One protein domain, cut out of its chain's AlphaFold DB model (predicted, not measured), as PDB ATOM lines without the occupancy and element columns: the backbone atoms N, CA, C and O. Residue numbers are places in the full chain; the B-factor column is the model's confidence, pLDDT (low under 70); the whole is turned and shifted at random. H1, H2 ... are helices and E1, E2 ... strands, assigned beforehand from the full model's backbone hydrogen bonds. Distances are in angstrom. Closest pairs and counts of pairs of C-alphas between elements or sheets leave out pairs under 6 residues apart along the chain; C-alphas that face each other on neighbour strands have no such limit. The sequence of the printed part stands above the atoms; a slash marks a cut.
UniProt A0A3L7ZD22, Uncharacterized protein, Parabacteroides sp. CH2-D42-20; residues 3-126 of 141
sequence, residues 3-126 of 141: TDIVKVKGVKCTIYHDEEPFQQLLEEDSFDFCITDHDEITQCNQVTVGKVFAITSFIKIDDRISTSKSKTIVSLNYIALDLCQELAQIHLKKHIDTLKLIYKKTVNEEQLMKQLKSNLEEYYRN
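This is residues 3 to 126 of the 141 residues of an uncharacterized protein of Parabacteroides sp. CH2-D42-20 (UniProt A0A3L7ZD22). A twisted sheet of five strands curls round the long helix H1, and a second helix, H2, folds back beside H1 on the same face, over the edge strand E3 and its neighbour E6, while the other face of the sheet is bare. The small hairpin of E4 and E5 lies beyond one end of this two-layer body. The printed part has 124 residues with seven named strands followed by two named helices, E1 E2 E3 E4 E5 E6 E7 H1 H2, and its class is mixed, helices and strands. The large sheet has the order E1, E2, E7, E6, E3 and is antiparallel throughout. The whole is compact, with a radius of gyration of the C-alphas of 14.8 A and spans of 44 by 33 by 25 A.

In the large sheet the inner strands E6, residues 51 to 61, and E7, residues 64 to 74, form a hairpin, with N 55 and O 70 at 2.9 A and N 72 and O 53 at 2.7 A. Beside E6 is the edge strand E3, residues 30 to 37, antiparallel at 168 degrees, with N 54 and O 34 at 2.8 A. Beside E7 is E2, residues 11 to 23, antiparallel at 159 degrees, with N 16 and O 71 at 2.8 A; E2 bends by 57 degrees at residue 20. The other edge strand, E1, residues 3 to 8, forms a hairpin with E2, and N 13 and O 6 are 2.8 A apart. From edge to edge the strands' lines turn by 81 degrees. H1, residues 81 to 101, is on this sheet, which curls round it; the closest C-alphas of E7 and H1 are those of Ser 68 and His 95, 6.3 A apart, and those of E6 and H1 are Ile 55 and Ala 88, at 6.9 A. E2 and H1 are near each other, with 11 pairs of C-alphas within 10 A. H2, residues 109 to 125, is on the same face at a height over the sheet of 8.8 A, over E6 and E3, and runs slantwise to the strands, at 39 degrees to E3 on the local plane. The closest C-alphas of E3 and H2 are those of Phe 31 and Leu 116, 6.6 A apart. H1 and H2 touch and form a helical hairpin, opposite ways at a shallow tilt of 32 degrees, only just short of steep; their closest C-alphas are those of Gln 85 and Lys 117, at 6.7 A. In both helices every O i to N i+4 pair is within hydrogen-bond range. E4, residues 41 to 43, and E5, residues 46 to 48, form a hairpin with N 46 and O 43 at 3.1 A, and both are apart from H1 and H2.

E1 begins at C-alpha 3, at (48.925, 3.607, 10.420), and spans 15.5 A. E2 spans 33.0 A, E7 32.4 A, E6 32.3 A and E3 23.7 A, while E4 and E5 span 5.8 A and 6.2 A. E5 runs on into E6 across a break of 2 residues, at 68 degrees. H1 starts at C-alpha 81, at (44.289, 23.189, 0.181), and spans 29.9 A; H2 spans 24.3 A and ends at C-alpha 125, at (35.423, 27.164, -1.107).

The two C-alphas farthest apart are those of Asn 45 and Asp 62, at 45.7 A. The printed part has no cut and no long link. The mean pLDDT of the printed part is 80.6; residues 19 to 27 and 37 to 50 are under 70.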
ATOM      1  N   THR A   3      48.461   2.215  10.341       79.31
ATOM      2  CA  THR A   3      48.925   3.607  10.420       79.31
ATOM      3  C   THR A   3      50.138   3.839   9.549       79.31
ATOM      4  O   THR A   3      51.100   3.076   9.616       79.31
ATOM      5  N   ASP A   4      50.128   4.952   8.824       80.25
ATOM      6  CA  ASP A   4      51.242   5.412   8.012       80.25
ATOM      7  C   ASP A   4      51.719   6.789   8.443       80.25
ATOM      8  O   ASP A   4      50.935   7.691   8.734       80.25
ATOM      9  N   ILE A   5      53.035   6.968   8.425       83.81
ATOM     10  CA  ILE A   5      53.662   8.267   8.634       83.81
ATOM     11  C   ILE A   5      54.189   8.733   7.286       83.81
ATOM     12  O   ILE A   5      55.140   8.167   6.752       83.81
ATOM     13  N   VAL A   6      53.590   9.793   6.755       85.06
ATOM     14  CA  VAL A   6      54.017  10.410   5.499       85.06
ATOM     15  C   VAL A   6      54.559  11.808   5.759       85.06
ATOM     16  O   VAL A   6      54.171  12.480   6.716       85.06
ATOM     17  N   LYS A   7      55.482  12.260   4.911       84.88
ATOM     18  CA  LYS A   7      55.991  13.631   4.945       84.88
ATOM     19  C   LYS A   7      55.541  14.346   3.680       84.88
ATOM     20  O   LYS A   7      56.008  14.011   2.597       84.88
ATOM     21  N   VAL A   8      54.660  15.329   3.831       83.06
ATOM     22  CA  VAL A   8      54.076  16.095   2.723       83.06
ATOM     23  C   VAL A   8      54.482  17.552   2.879       83.06
ATOM     24  O   VAL A   8      54.265  18.148   3.930       83.06
ATOM     25  N   LYS A   9      55.149  18.118   1.866       81.38
ATOM     26  CA  LYS A   9      55.692  19.494   1.897       81.38
ATOM     27  C   LYS A   9      56.478  19.835   3.178       81.38
ATOM     28  O   LYS A   9      56.384  20.931   3.717       81.38
ATOM     29  N   GLY A  10      57.249  18.878   3.696       79.12
ATOM     30  CA  GLY A  10      58.030  19.068   4.923       79.12
ATOM     31  C   GLY A  10      57.271  18.798   6.227       79.12
ATOM     32  O   GLY A  10      57.917  18.624   7.260       79.12
ATOM     33  N   VAL A  11      55.943  18.683   6.178       80.62
ATOM     34  CA  VAL A  11      55.070  18.436   7.329       80.62
ATOM     35  C   VAL A  11      54.925  16.934   7.547       80.62
ATOM     36  O   VAL A  11      54.621  16.188   6.617       80.62
ATOM     37  N   LYS A  12      55.178  16.477   8.777       84.25
ATOM     38  CA  LYS A  12      54.938  15.088   9.176       84.25
ATOM     39  C   LYS A  12      53.441  14.911   9.428       84.25
ATOM     40  O   LYS A  12      52.885  15.585  10.290       84.25
ATOM     41  N   CYS A  13      52.828  13.995   8.697       82.31
ATOM     42  CA  CYS A  13      51.414  13.676   8.785       82.31
ATOM     43  C   CYS A  13      51.269  12.217   9.216       82.31
ATOM     44  O   CYS A  13      51.930  11.335   8.662       82.31
ATOM     45  N   THR A  14      50.406  11.963  10.198       85.12
ATOM     46  CA  THR A  14      50.074  10.593  10.615       85.12
ATOM     47  C   THR A  14      48.708  10.244  10.056       85.12
ATOM     48  O   THR A  14      47.739  10.920  10.399       85.12
ATOM     49  N   ILE A  15      48.649   9.236   9.188       82.69
ATOM     50  CA  ILE A  15      47.430   8.748   8.549       82.69
ATOM     51  C   ILE A  15      46.996   7.459   9.244       82.69
ATOM     52  O   ILE A  15      47.752   6.491   9.303       82.69
ATOM     53  N   TYR A  16      45.772   7.453   9.748       84.44
ATOM     54  CA  TYR A  16      45.096   6.293  10.310       84.44
ATOM     55  C   TYR A  16      44.144   5.745   9.255       84.44
ATOM     56  O   TYR A  16      43.329   6.508   8.741       84.44
ATOM     57  N   HIS A  17      44.266   4.463   8.922       81.38
ATOM     58  CA  HIS A  17      43.456   3.802   7.906       81.38
ATOM     59  C   HIS A  17      42.489   2.807   8.543       81.38
ATOM     60  O   HIS A  17      42.920   1.859   9.211       81.38
ATOM     61  N   ASP A  18      41.203   2.993   8.259       78.44
ATOM     62  CA  ASP A  18      40.138   2.057   8.594       78.44
ATOM     63  C   ASP A  18      39.625   1.382   7.319       78.44
ATOM     64  O   ASP A  18      39.205   2.035   6.359       78.44
ATOM     65  N   GLU A  19      39.674   0.050   7.318       65.75
ATOM     66  CA  GLU A  19      39.073  -0.779   6.277       65.75
ATOM     67  C   GLU A  19      37.661  -1.138   6.728       65.75
ATOM     68  O   GLU A  19      37.468  -2.033   7.552       65.75
ATOM     69  N   GLU A  20      36.667  -0.417   6.217       68.06
ATOM     70  CA  GLU A  20      35.275  -0.799   6.421       68.06
ATOM     71  C   GLU A  20      34.810  -1.723   5.287       68.06
ATOM     72  O   GLU A  20      35.060  -1.441   4.110       68.06
ATOM     73  N   PRO A  21      34.126  -2.836   5.603       65.75
ATOM     74  CA  PRO A  21      33.492  -3.650   4.581       65.75
ATOM     75  C   PRO A  21      32.346  -2.875   3.913       65.75
ATOM     76  O   PRO A  21      31.778  -1.951   4.492       65.75
ATOM     77  N   PHE A  22      32.029  -3.276   2.679       68.69
ATOM     78  CA  PHE A  22      31.066  -2.637   1.777       68.69
ATOM     79  C   PHE A  22      29.818  -2.052   2.469       68.69
ATOM     80  O   PHE A  22      29.149  -2.752   3.231       68.69
ATOM     81  N   GLN A  23      29.464  -0.805   2.142       64.25
ATOM     82  CA  GLN A  23      28.238  -0.147   2.621       64.25
ATOM     83  C   GLN A  23      27.101  -0.213   1.582       64.25
ATOM     84  O   GLN A  23      27.340  -0.454   0.395       64.25
ATOM     85  N   GLN A  24      25.848  -0.037   2.028       59.12
ATOM     86  CA  GLN A  24      24.677  -0.010   1.139       59.12
ATOM     87  C   GLN A  24      24.606   1.275   0.287       59.12
ATOM     88  O   GLN A  24      24.993   2.354   0.717       59.12
ATOM     89  N   LEU A  25      24.092   1.066  -0.931       54.97
ATOM     90  CA  LEU A  25      24.014   1.883  -2.153       54.97
ATOM     91  C   LEU A  25      23.998   3.423  -2.015       54.97
ATOM     92  O   LEU A  25      22.946   4.033  -1.843       54.97
ATOM     93  N   LEU A  26      25.147   4.050  -2.276       58.00
ATOM     94  CA  LEU A  26      25.217   5.282  -3.073       58.00
ATOM     95  C   LEU A  26      25.115   4.919  -4.572       58.00
ATOM     96  O   LEU A  26      25.551   3.849  -5.001       58.00
ATOM     97  N   GLU A  27      24.523   5.779  -5.396       64.00
ATOM     98  CA  GLU A  27      24.378   5.480  -6.833       64.00
ATOM     99  C   GLU A  27      25.703   5.645  -7.606       64.00
ATOM    100  O   GLU A  27      25.921   4.957  -8.616       64.00
ATOM    101  N   GLU A  28      26.613   6.475  -7.080       77.00
ATOM    102  CA  GLU A  28      27.827   6.963  -7.742       77.00
ATOM    103  C   GLU A  28      29.057   6.959  -6.816       77.00
ATOM    104  O   GLU A  28      28.928   6.930  -5.588       77.00
ATOM    105  N   ASP A  29      30.253   7.008  -7.417       83.62
ATOM    106  CA  ASP A  29      31.510   7.239  -6.698       83.62
ATOM    107  C   ASP A  29      31.447   8.583  -5.962       83.62
ATOM    108  O   ASP A  29      31.018   9.587  -6.536       83.62
ATOM    109  N   SER A  30      31.892   8.640  -4.711       85.25
ATOM    110  CA  SER A  30      31.858   9.879  -3.933       85.25
ATOM    111  C   SER A  30      32.993   9.982  -2.917       85.25
ATOM    112  O   SER A  30      33.678   9.011  -2.580       85.25
ATOM    113  N   PHE A  31      33.218  11.210  -2.449       87.75
ATOM    114  CA  PHE A  31      34.255  11.545  -1.483       87.75
ATOM    115  C   PHE A  31      33.686  12.494  -0.443       87.75
ATOM    116  O   PHE A  31      33.213  13.574  -0.801       87.75
ATOM    117  N   ASP A  32      33.809  12.112   0.822       86.81
ATOM    118  CA  ASP A  32      33.474  12.965   1.954       86.81
ATOM    119  C   ASP A  32      34.747  13.486   2.608       86.81
ATOM    120  O   ASP A  32      35.703  12.739   2.832       86.81
ATOM    121  N   PHE A  33      34.735  14.772   2.952       86.94
ATOM    122  CA  PHE A  33      35.852  15.463   3.585       86.94
ATOM    123  C   PHE A  33      35.410  16.110   4.886       86.94
ATOM    124  O   PHE A  33      34.309  16.650   5.000       86.94
ATOM    125  N   CYS A  34      36.305  16.110   5.862       85.06
ATOM    126  CA  CYS A  34      36.083  16.768   7.132       85.06
ATOM    127  C   CYS A  34      37.393  17.383   7.627       85.06
ATOM    128  O   CYS A  34      38.402  16.691   7.746       85.06
ATOM    129  N   ILE A  35      37.380  18.688   7.902       84.75
ATOM    130  CA  ILE A  35      38.456  19.378   8.612       84.75
ATOM    131  C   ILE A  35      37.915  19.819   9.963       84.75
ATOM    132  O   ILE A  35      37.019  20.663  10.023       84.75
ATOM    133  N   THR A  36      38.478  19.280  11.037       80.88
ATOM    134  CA  THR A  36      38.115  19.654  12.405       80.88
ATOM    135  C   THR A  36      39.310  20.202  13.160       80.88
ATOM    136  O   THR A  36      40.470  19.835  12.941       80.88
ATOM    137  N   ASP A  37      38.995  21.119  14.065       67.50
ATOM    138  CA  ASP A  37      39.864  21.460  15.174       67.50
ATOM    139  C   ASP A  37      39.635  20.391  16.252       67.50
ATOM    140  O   ASP A  37      38.487  20.112  16.583       67.50
ATOM    141  N   HIS A  38      40.718  19.801  16.763       59.72
ATOM    142  CA  HIS A  38      40.759  18.723  17.762       59.72
ATOM    143  C   HIS A  38      40.598  17.282  17.267       59.72
ATOM    144  O   HIS A  38      39.498  16.769  17.097       59.72
ATOM    145  N   ASP A  39      41.731  16.580  17.263       49.03
ATOM    146  CA  ASP A  39      41.814  15.303  17.964       49.03
ATOM    147  C   ASP A  39      42.991  15.336  18.932       49.03
ATOM    148  O   ASP A  39      44.113  15.677  18.549       49.03
ATOM    149  N   GLU A  40      42.749  14.957  20.182       46.03
ATOM    150  CA  GLU A  40      43.824  14.551  21.078       46.03
ATOM    151  C   GLU A  40      44.295  13.160  20.641       46.03
ATOM    152  O   GLU A  40      43.643  12.157  20.914       46.03
ATOM    153  N   ILE A  41      45.446  13.066  19.969       48.75
ATOM    154  CA  ILE A  41      46.148  11.779  19.935       48.75
ATOM    155  C   ILE A  41      46.828  11.621  21.287       48.75
ATOM    156  O   ILE A  41      47.883  12.212  21.527       48.75
ATOM    157  N   THR A  42      46.263  10.808  22.170       42.59
ATOM    158  CA  THR A  42      46.977  10.376  23.370       42.59
ATOM    159  C   THR A  42      47.978   9.285  22.976       42.59
ATOM    160  O   THR A  42      47.683   8.096  23.025       42.59
ATOM    161  N   GLN A  43      49.185   9.672  22.559       41.41
ATOM    162  CA  GLN A  43      50.324   8.751  22.486       41.41
ATOM    163  C   GLN A  43      51.307   9.097  23.603       41.41
ATOM    164  O   GLN A  43      51.837  10.204  23.647       41.41
ATOM    165  N   CYS A  44      51.542   8.150  24.518       41.59
ATOM    166  CA  CYS A  44      52.601   8.208  25.535       41.59
ATOM    167  C   CYS A  44      52.743   9.572  26.251       41.59
ATOM    168  O   CYS A  44      53.831  10.143  26.284       41.59
ATOM    169  N   ASN A  45      51.655  10.095  26.833       41.88
ATOM    170  CA  ASN A  45      51.627  11.353  27.604       41.88
ATOM    171  C   ASN A  45      52.012  12.634  26.832       41.88
ATOM    172  O   ASN A  45      52.322  13.649  27.456       41.88
ATOM    173  N   GLN A  46      51.982  12.628  25.496       39.44
ATOM    174  CA  GLN A  46      52.212  13.821  24.680       39.44
ATOM    175  C   GLN A  46      50.955  14.172  23.883       39.44
ATOM    176  O   GLN A  46      50.528  13.419  23.012       39.44
ATOM    177  N   VAL A  47      50.369  15.338  24.174       52.38
ATOM    178  CA  VAL A  47      49.255  15.897  23.397       52.38
ATOM    179  C   VAL A  47      49.838  16.619  22.189       52.38
ATOM    180  O   VAL A  47      50.458  17.673  22.322       52.38
ATOM    181  N   THR A  48      49.650  16.056  20.995       52.06
ATOM    182  CA  THR A  48      49.962  16.781  19.757       52.06
ATOM    183  C   THR A  48      48.726  17.564  19.337       52.06
ATOM    184  O   THR A  48      47.780  16.989  18.807       52.06
ATOM    185  N   VAL A  49      48.728  18.875  19.585       58.12
ATOM    186  CA  VAL A  49      47.661  19.778  19.135       58.12
ATOM    187  C   VAL A  49      47.841  20.040  17.640       58.12
ATOM    188  O   VAL A  49      48.911  20.458  17.195       58.12
ATOM    189  N   GLY A  50      46.805  19.773  16.853       69.81
ATOM    190  CA  GLY A  50      46.820  19.956  15.409       69.81
ATOM    191  C   GLY A  50      45.417  19.941  14.819       69.81
ATOM    192  O   GLY A  50      44.444  19.613  15.501       69.81
ATOM    193  N   LYS A  51      45.317  20.299  13.540       81.31
ATOM    194  CA  LYS A  51      44.091  20.104  12.767       81.31
ATOM    195  C   LYS A  51      44.028  18.676  12.234       81.31
ATOM    196  O   LYS A  51      45.047  18.058  11.908       81.31
ATOM    197  N   VAL A  52      42.809  18.181  12.108       85.25
ATOM    198  CA  VAL A  52      42.517  16.850  11.588       85.25
ATOM    199  C   VAL A  52      41.893  17.001  10.214       85.25
ATOM    200  O   VAL A  52      40.967  17.786  10.038       85.25
ATOM    201  N   PHE A  53      42.403  16.249   9.247       87.88
ATOM    202  CA  PHE A  53      41.790  16.078   7.936       87.88
ATOM    203  C   PHE A  53      41.332  14.630   7.803       87.88
ATOM    204  O   PHE A  53      42.162  13.724   7.753       87.88
ATOM    205  N   ALA A  54      40.026  14.405   7.759       89.38
ATOM    206  CA  ALA A  54      39.445  13.101   7.489       89.38
ATOM    207  C   ALA A  54      38.871  13.056   6.073       89.38
ATOM    208  O   ALA A  54      38.282  14.025   5.587       89.38
ATOM    209  N   ILE A  55      39.052  11.910   5.430       90.50
ATOM    210  CA  ILE A  55      38.539  11.608   4.104       90.50
ATOM    211  C   ILE A  55      37.910  10.218   4.115       90.50
ATOM    212  O   ILE A  55      38.492   9.256   4.617       90.50
ATOM    213  N   THR A  56      36.718  10.118   3.538       89.62
ATOM    214  CA  THR A  56      36.083   8.840   3.219       89.62
ATOM    215  C   THR A  56      35.908   8.757   1.715       89.62
ATOM    216  O   THR A  56      35.375   9.681   1.107       89.62
ATOM    217  N   SER A  57      36.371   7.672   1.106       89.06
ATOM    218  CA  SER A  57      36.145   7.378  -0.307       89.06
ATOM    219  C   SER A  57      35.151   6.237  -0.451       89.06
ATOM    220  O   SER A  57      35.293   5.191   0.185       89.06
ATOM    221  N   PHE A  58      34.173   6.446  -1.324       88.81
ATOM    222  CA  PHE A  58      33.150   5.484  -1.699       88.81
ATOM    223  C   PHE A  58      33.346   5.172  -3.179       88.81
ATOM    224  O   PHE A  58      33.074   6.014  -4.030       88.81
ATOM    225  N   ILE A  59      33.877   3.988  -3.483       89.06
ATOM    226  CA  ILE A  59      34.174   3.572  -4.857       89.06
ATOM    227  C   ILE A  59      33.254   2.418  -5.226       89.06
ATOM    228  O   ILE A  59      33.253   1.377  -4.562       89.06
ATOM    229  N   LYS A  60      32.476   2.591  -6.290       85.88
ATOM    230  CA  LYS A  60      31.569   1.585  -6.824       85.88
ATOM    231  C   LYS A  60      32.344   0.501  -7.556       85.88
ATOM    232  O   LYS A  60      33.222   0.759  -8.378       85.88
ATOM    233  N   ILE A  61      31.999  -0.743  -7.257       83.56
ATOM    234  CA  ILE A  61      32.615  -1.926  -7.837       83.56
ATOM    235  C   ILE A  61      31.540  -2.986  -8.021       83.56
ATOM    236  O   ILE A  61      31.004  -3.513  -7.045       83.56
ATOM    237  N   ASP A  62      31.247  -3.312  -9.278       81.06
ATOM    238  CA  ASP A  62      30.100  -4.143  -9.651       81.06
ATOM    239  C   ASP A  62      28.807  -3.618  -8.976       81.06
ATOM    240  O   ASP A  62      28.459  -2.445  -9.131       81.06
ATOM    241  N   ASP A  63      28.141  -4.457  -8.177       79.81
ATOM    242  CA  ASP A  63      26.901  -4.155  -7.449       79.81
ATOM    243  C   ASP A  63      27.139  -3.695  -5.995       79.81
ATOM    244  O   ASP A  63      26.242  -3.773  -5.152       79.81
ATOM    245  N   ARG A  64      28.366  -3.286  -5.646       80.06
ATOM    246  CA  ARG A  64      28.754  -2.919  -4.274       80.06
ATOM    247  C   ARG A  64      29.567  -1.635  -4.237       80.06
ATOM    248  O   ARG A  64      30.102  -1.190  -5.246       80.06
ATOM    249  N   ILE A  65      29.710  -1.069  -3.042       84.44
ATOM    250  CA  ILE A  65      30.557   0.102  -2.799       84.44
ATOM    251  C   ILE A  65      31.638  -0.271  -1.819       84.44
ATOM    252  O   ILE A  65      31.347  -0.656  -0.689       84.44
ATOM    253  N   SER A  66      32.886  -0.176  -2.257       86.38
ATOM    254  CA  SER A  66      34.014  -0.256  -1.352       86.38
ATOM    255  C   SER A  66      34.196   1.085  -0.662       86.38
ATOM    256  O   SER A  66      34.339   2.115  -1.322       86.38
ATOM    257  N   THR A  67      34.228   1.048   0.663       87.75
ATOM    258  CA  THR A  67      34.459   2.220   1.500       87.75
ATOM    259  C   THR A  67      35.873   2.160   2.063       87.75
ATOM    260  O   THR A  67      36.330   1.110   2.509       87.75
ATOM    261  N   SER A  68      36.577   3.286   2.045       87.88
ATOM    262  CA  SER A  68      37.858   3.438   2.734       87.88
ATOM    263  C   SER A  68      37.872   4.756   3.477       87.88
ATOM    264  O   SER A  68      37.548   5.803   2.912       87.88
ATOM    265  N   LYS A  69      38.261   4.709   4.747       89.00
ATOM    266  CA  LYS A  69      38.330   5.877   5.617       89.00
ATOM    267  C   LYS A  69      39.771   6.113   6.013       89.00
ATOM    268  O   LYS A  69      40.482   5.186   6.406       89.00
ATOM    269  N   SER A  70      40.205   7.364   5.933       86.38
ATOM    270  CA  SER A  70      41.424   7.766   6.606       86.38
ATOM    271  C   SER A  70      41.284   9.080   7.337       86.38
ATOM    272  O   SER A  70      40.511   9.967   6.973       86.38
ATOM    273  N   LYS A  71      42.066   9.191   8.402       87.38
ATOM    274  CA  LYS A  71      42.188  10.401   9.194       87.38
ATOM    275  C   LYS A  71      43.647  10.775   9.292       87.38
ATOM    276  O   LYS A  71      44.477   9.971   9.701       87.38
ATOM    277  N   THR A  72      43.950  12.002   8.907       85.81
ATOM    278  CA  THR A  72      45.292  12.559   8.916       85.81
ATOM    279  C   THR A  72      45.402  13.633   9.975       85.81
ATOM    280  O   THR A  72      44.592  14.558  10.016       85.81
ATOM    281  N   ILE A  73      46.443  13.542  10.793       82.50
ATOM    282  CA  ILE A  73      46.708  14.532  11.832       82.50
ATOM    283  C   ILE A  73      47.894  15.382  11.414       82.50
ATOM    284  O   ILE A  73      48.981  14.869  11.126       82.50
ATOM    285  N   VAL A  74      47.641  16.688  11.347       82.19
ATOM    286  CA  VAL A  74      48.583  17.707  10.901       82.19
ATOM    287  C   VAL A  74      48.915  18.588  12.098       82.19
ATOM    288  O   VAL A  74      48.047  19.285  12.615       82.19
ATOM    289  N   SER A  75      50.180  18.607  12.522       72.56
ATOM    290  CA  SER A  75      50.666  19.386  13.679       72.56
ATOM    291  C   SER A  75      50.710  20.910  13.447       72.56
ATOM    292  O   SER A  75      51.550  21.604  14.011       72.56
ATOM    293  N   LEU A  76      49.852  21.438  12.570       73.38
ATOM    294  CA  LEU A  76      49.744  22.852  12.228       73.38
ATOM    295  C   LEU A  76      48.352  23.378  12.593       73.38
ATOM    296  O   LEU A  76      47.352  22.679  12.442       73.38
ATOM    297  N   ASN A  77      48.286  24.658  12.959       72.81
ATOM    298  CA  ASN A  77      47.028  25.371  13.223       72.81
ATOM    299  C   ASN A  77      46.268  25.755  11.940       72.81
ATOM    300  O   ASN A  77      45.188  26.334  12.003       72.81
ATOM    301  N   TYR A  78      46.833  25.473  10.767       78.75
ATOM    302  CA  TYR A  78      46.237  25.740   9.463       78.75
ATOM    303  C   TYR A  78      46.604  24.616   8.492       78.75
ATOM    304  O   TYR A  78      47.762  24.204   8.432       78.75
ATOM    305  N   ILE A  79      45.623  24.144   7.718       80.69
ATOM    306  CA  ILE A  79      45.827  23.156   6.656       80.69
ATOM    307  C   ILE A  79      45.540  23.837   5.316       80.69
ATOM    308  O   ILE A  79      44.418  24.279   5.057       80.69
ATOM    309  N   ALA A  80      46.561  23.926   4.467       87.75
ATOM    310  CA  ALA A  80      46.432  24.466   3.118       87.75
ATOM    311  C   ALA A  80      45.702  23.483   2.188       87.75
ATOM    312  O   ALA A  80      45.863  22.270   2.326       87.75
ATOM    313  N   LEU A  81      44.971  24.004   1.196       88.31
ATOM    314  CA  LEU A  81      44.289  23.189   0.181       88.31
ATOM    315  C   LEU A  81      45.251  22.216  -0.511       88.31
ATOM    316  O   LEU A  81      44.940  21.036  -0.619       88.31
ATOM    317  N   ASP A  82      46.437  22.677  -0.912       89.62
ATOM    318  CA  ASP A  82      47.426  21.810  -1.561       89.62
ATOM    319  C   ASP A  82      47.843  20.620  -0.683       89.62
ATOM    320  O   ASP A  82      48.067  19.522  -1.187       89.62
ATOM    321  N   LEU A  83      47.958  20.833   0.636       89.62
ATOM    322  CA  LEU A  83      48.295  19.767   1.580       89.62
ATOM    323  C   LEU A  83      47.158  18.739   1.637       89.62
ATOM    324  O   LEU A  83      47.417  17.541   1.563       89.62
ATOM    325  N   CYS A  84      45.904  19.196   1.695       89.81
ATOM    326  CA  CYS A  84      44.740  18.313   1.600       89.81
ATOM    327  C   CYS A  84      44.679  17.568   0.265       89.81
ATOM    328  O   CYS A  84      44.331  16.393   0.257       89.81
ATOM    329  N   GLN A  85      45.036  18.209  -0.852       92.31
ATOM    330  CA  GLN A  85      45.049  17.568  -2.169       92.31
ATOM    331  C   GLN A  85      46.046  16.408  -2.212       92.31
ATOM    332  O   GLN A  85      45.682  15.316  -2.642       92.31
ATOM    333  N   GLU A  86      47.275  16.608  -1.733       92.44
ATOM    334  CA  GLU A  86      48.277  15.534  -1.683       92.44
ATOM    335  C   GLU A  86      47.857  14.399  -0.734       92.44
ATOM    336  O   GLU A  86      47.964  13.224  -1.090       92.44
ATOM    337  N   LEU A  87      47.315  14.724   0.444       91.19
ATOM    338  CA  LEU A  87      46.817  13.724   1.395       91.19
ATOM    339  C   LEU A  87      45.645  12.914   0.826       91.19
ATOM    340  O   LEU A  87      45.625  11.688   0.932       91.19
ATOM    341  N   ALA A  88      44.701  13.585   0.171       92.44
ATOM    342  CA  ALA A  88      43.565  12.953  -0.477       92.44
ATOM    343  C   ALA A  88      44.006  12.033  -1.630       92.44
ATOM    344  O   ALA A  88      43.474  10.934  -1.785       92.44
ATOM    345  N   GLN A  89      45.005  12.442  -2.418       93.69
ATOM    346  CA  GLN A  89      45.568  11.609  -3.485       93.69
ATOM    347  C   GLN A  89      46.245  10.352  -2.934       93.69
ATOM    348  O   GLN A  89      46.067   9.273  -3.494       93.69
ATOM    349  N   ILE A  90      47.003  10.472  -1.837       92.00
ATOM    350  CA  ILE A  90      47.617   9.318  -1.160       92.00
ATOM    351  C   ILE A  90      46.532   8.348  -0.679       92.00
ATOM    352  O   ILE A  90      46.655   7.143  -0.899       92.00
ATOM    353  N   HIS A  91      45.466   8.866  -0.062       91.38
ATOM    354  CA  HIS A  91      44.320   8.065   0.374       91.38
ATOM    355  C   HIS A  91      43.679   7.299  -0.788       91.38
ATOM    356  O   HIS A  91      43.539   6.079  -0.719       91.38
ATOM    357  N   LEU A  92      43.352   7.995  -1.882       93.31
ATOM    358  CA  LEU A  92      42.729   7.382  -3.053       93.31
ATOM    359  C   LEU A  92      43.636   6.329  -3.701       93.31
ATOM    360  O   LEU A  92      43.161   5.239  -4.007       93.31
ATOM    361  N   LYS A  93      44.939   6.603  -3.861       92.56
ATOM    362  CA  LYS A  93      45.891   5.618  -4.405       92.56
ATOM    363  C   LYS A  93      45.909   4.340  -3.584       92.56
ATOM    364  O   LYS A  93      45.771   3.264  -4.149       92.56
ATOM    365  N   LYS A  94      45.983   4.457  -2.257       89.38
ATOM    366  CA  LYS A  94      45.930   3.293  -1.366       89.38
ATOM    367  C   LYS A  94      44.621   2.529  -1.496       89.38
ATOM    368  O   LYS A  94      44.646   1.306  -1.548       89.38
ATOM    369  N   HIS A  95      43.487   3.226  -1.583       89.81
ATOM    370  CA  HIS A  95      42.200   2.563  -1.788       89.81
ATOM    371  C   HIS A  95      42.193   1.789  -3.109       89.81
ATOM    372  O   HIS A  95      41.891   0.600  -3.101       89.81
ATOM    373  N   ILE A  96      42.617   2.409  -4.213       91.06
ATOM    374  CA  ILE A  96      42.726   1.767  -5.533       91.06
ATOM    375  C   ILE A  96      43.681   0.566  -5.501       91.06
ATOM    376  O   ILE A  96      43.345  -0.493  -6.034       91.06
ATOM    377  N   ASP A  97      44.838   0.692  -4.855       89.56
ATOM    378  CA  ASP A  97      45.803  -0.398  -4.704       89.56
ATOM    379  C   ASP A  97      45.191  -1.574  -3.933       89.56
ATOM    380  O   ASP A  97      45.324  -2.724  -4.359       89.56
ATOM    381  N   THR A  98      44.439  -1.304  -2.861       86.50
ATOM    382  CA  THR A  98      43.672  -2.320  -2.126       86.50
ATOM    383  C   THR A  98      42.618  -2.983  -3.020       86.50
ATOM    384  O   THR A  98      42.493  -4.211  -3.017       86.50
ATOM    385  N   LEU A  99      41.895  -2.215  -3.845       87.69
ATOM    386  CA  LEU A  99      40.933  -2.750  -4.821       87.69
ATOM    387  C   LEU A  99      41.586  -3.683  -5.835       87.69
ATOM    388  O   LEU A  99      41.078  -4.774  -6.115       87.69
ATOM    389  N   LYS A 100      42.748  -3.289  -6.342       89.56
ATOM    390  CA  LYS A 100      43.504  -4.067  -7.314       89.56
ATOM    391  C   LYS A 100      44.107  -5.327  -6.698       89.56
ATOM    392  O   LYS A 100      44.044  -6.389  -7.316       89.56
ATOM    393  N   LEU A 101      44.680  -5.227  -5.501       87.06
ATOM    394  CA  LEU A 101      45.413  -6.313  -4.853       87.06
ATOM    395  C   LEU A 101      44.481  -7.348  -4.216       87.06
ATOM    396  O   LEU A 101      44.634  -8.544  -4.460       87.06
ATOM    397  N   ILE A 102      43.523  -6.893  -3.406       82.94
ATOM    398  CA  ILE A 102      42.658  -7.773  -2.610       82.94
ATOM    399  C   ILE A 102      41.464  -8.232  -3.441       82.94
ATOM    400  O   ILE A 102      41.145  -9.419  -3.483       82.94
ATOM    401  N   TYR A 103      40.824  -7.296  -4.139       79.88
ATOM    402  CA  TYR A 103      39.566  -7.562  -4.833       79.88
ATOM    403  C   TYR A 103      39.753  -7.890  -6.322       79.88
ATOM    404  O   TYR A 103      38.805  -8.343  -6.959       79.88
ATOM    405  N   LYS A 104      40.969  -7.729  -6.871       84.25
ATOM    406  CA  LYS A 104      41.291  -7.899  -8.304       84.25
ATOM    407  C   LYS A 104      40.433  -7.010  -9.207       84.25
ATOM    408  O   LYS A 104      40.009  -7.424 -10.288       84.25
ATOM    409  N   LYS A 105      40.159  -5.790  -8.747       84.88
ATOM    410  CA  LYS A 105      39.284  -4.831  -9.420       84.88
ATOM    411  C   LYS A 105      40.076  -3.636  -9.915       84.88
ATOM    412  O   LYS A 105      40.893  -3.074  -9.193       84.88
ATOM    413  N   THR A 106      39.816  -3.269 -11.162       85.44
ATOM    414  CA  THR A 106      40.410  -2.102 -11.808       85.44
ATOM    415  C   THR A 106      39.355  -1.013 -11.879       85.44
ATOM    416  O   THR A 106      38.228  -1.274 -12.292       85.44
ATOM    417  N   VAL A 107      39.736   0.199 -11.497       88.06
ATOM    418  CA  VAL A 107      38.886   1.390 -11.549       88.06
ATOM    419  C   VAL A 107      39.575   2.478 -12.367       88.06
ATOM    420  O   VAL A 107      40.780   2.407 -12.622       88.06
ATOM    421  N   ASN A 108      38.815   3.481 -12.801       90.50
ATOM    422  CA  ASN A 108      39.355   4.594 -13.575       90.50
ATOM    423  C   ASN A 108      40.034   5.615 -12.647       90.50
ATOM    424  O   ASN A 108      39.410   6.580 -12.207       90.50
ATOM    425  N   GLU A 109      41.319   5.396 -12.349       91.50
ATOM    426  CA  GLU A 109      42.108   6.273 -11.471       91.50
ATOM    427  C   GLU A 109      42.086   7.735 -11.939       91.50
ATOM    428  O   GLU A 109      41.918   8.632 -11.118       91.50
ATOM    429  N   GLU A 110      42.197   8.000 -13.245       92.25
ATOM    430  CA  GLU A 110      42.229   9.373 -13.762       92.25
ATOM    431  C   GLU A 110      40.913  10.114 -13.490       92.25
ATOM    432  O   GLU A 110      40.917  11.275 -13.070       92.25
ATOM    433  N   GLN A 111      39.779   9.440 -13.698       91.56
ATOM    434  CA  GLN A 111      38.462  10.002 -13.413       91.56
ATOM    435  C   GLN A 111      38.273  10.244 -11.912       91.56
ATOM    436  O   GLN A 111      37.877  11.345 -11.524       91.56
ATOM    437  N   LEU A 112      38.622   9.264 -11.073       93.31
ATOM    438  CA  LEU A 112      38.524   9.385  -9.617       93.31
ATOM    439  C   LEU A 112      39.412  10.516  -9.085       93.31
ATOM    440  O   LEU A 112      38.982  11.281  -8.227       93.31
ATOM    441  N   MET A 113      40.615  10.696  -9.634       93.75
ATOM    442  CA  MET A 113      41.517  11.795  -9.270       93.75
ATOM    443  C   MET A 113      40.949  13.168  -9.648       93.75
ATOM    444  O   MET A 113      41.058  14.118  -8.867       93.75
ATOM    445  N   LYS A 114      40.326  13.293 -10.829       92.69
ATOM    446  CA  LYS A 114      39.657  14.536 -11.251       92.69
ATOM    447  C   LYS A 114      38.484  14.872 -10.331       92.69
ATOM    448  O   LYS A 114      38.378  16.014  -9.884       92.69
ATOM    449  N   GLN A 115      37.650  13.883 -10.021       91.56
ATOM    450  CA  GLN A 115      36.502  14.049  -9.134       91.56
ATOM    451  C   GLN A 115      36.937  14.407  -7.711       91.56
ATOM    452  O   GLN A 115      36.452  15.385  -7.149       91.56
ATOM    453  N   LEU A 116      37.923  13.692  -7.165       93.31
ATOM    454  CA  LEU A 116      38.504  13.967  -5.854       93.31
ATOM    455  C   LEU A 116      38.975  15.423  -5.741       93.31
ATOM    456  O   LEU A 116      38.649  16.111  -4.773       93.31
ATOM    457  N   LYS A 117      39.724  15.903  -6.742       92.19
ATOM    458  CA  LYS A 117      40.219  17.282  -6.771       92.19
ATOM    459  C   LYS A 117      39.070  18.290  -6.814       92.19
ATOM    460  O   LYS A 117      39.093  19.250  -6.049       92.19
ATOM    461  N   SER A 118      38.076  18.060  -7.672       90.62
ATOM    462  CA  SER A 118      36.904  18.932  -7.798       90.62
ATOM    463  C   SER A 118      36.123  19.029  -6.485       90.62
ATOM    464  O   SER A 118      35.873  20.133  -6.004       90.62
ATOM    465  N   ASN A 119      35.800  17.888  -5.867       90.06
ATOM    466  CA  ASN A 119      35.021  17.848  -4.631       90.06
ATOM    467  C   ASN A 119      35.777  18.508  -3.466       90.06
ATOM    468  O   ASN A 119      35.188  19.240  -2.673       90.06
ATOM    469  N   LEU A 120      37.094  18.293  -3.374       90.62
ATOM    470  CA  LEU A 120      37.913  18.909  -2.331       90.62
ATOM    471  C   LEU A 120      38.036  20.432  -2.513       90.62
ATOM    472  O   LEU A 120      38.000  21.179  -1.533       90.62
ATOM    473  N   GLU A 121      38.176  20.909  -3.754       90.81
ATOM    474  CA  GLU A 121      38.176  22.344  -4.056       90.81
ATOM    475  C   GLU A 121      36.834  22.997  -3.709       90.81
ATOM    476  O   GLU A 121      36.812  24.096  -3.150       90.81
ATOM    477  N   GLU A 122      35.720  22.325  -4.006       88.94
ATOM    478  CA  GLU A 122      34.384  22.787  -3.633       88.94
ATOM    479  C   GLU A 122      34.221  22.864  -2.111       88.94
ATOM    480  O   GLU A 122      33.809  23.909  -1.591       88.94
ATOM    481  N   TYR A 123      34.637  21.814  -1.397       86.44
ATOM    482  CA  TYR A 123      34.634  21.768   0.063       86.44
ATOM    483  C   TYR A 123      35.411  22.944   0.672       86.44
ATOM    484  O   TYR A 123      34.908  23.634   1.558       86.44
ATOM    485  N   TYR A 124      36.609  23.237   0.154       83.31
ATOM    486  CA  TYR A 124      37.427  24.358   0.631       83.31
ATOM    487  C   TYR A 124      36.806  25.732   0.356       83.31
ATOM    488  O   TYR A 124      36.974  26.651   1.158       83.31
ATOM    489  N   ARG A 125      36.101  25.899  -0.770       84.00
ATOM    490  CA  ARG A 125      35.423  27.164  -1.107       84.00
ATOM    491  C   ARG A 125      34.169  27.382  -0.264       84.00
ATOM    492  O   ARG A 125      33.864  28.525   0.064       84.00
ATOM    493  N   ASN A 126      33.441  26.317   0.075       78.31
ATOM    494  CA  ASN A 126      32.166  26.389   0.790       78.31
ATOM    495  C   ASN A 126      32.031  25.302   1.874       78.31
ATOM    496  O   ASN A 126      31.143  24.450   1.780       78.31
TER     497      ASN A 126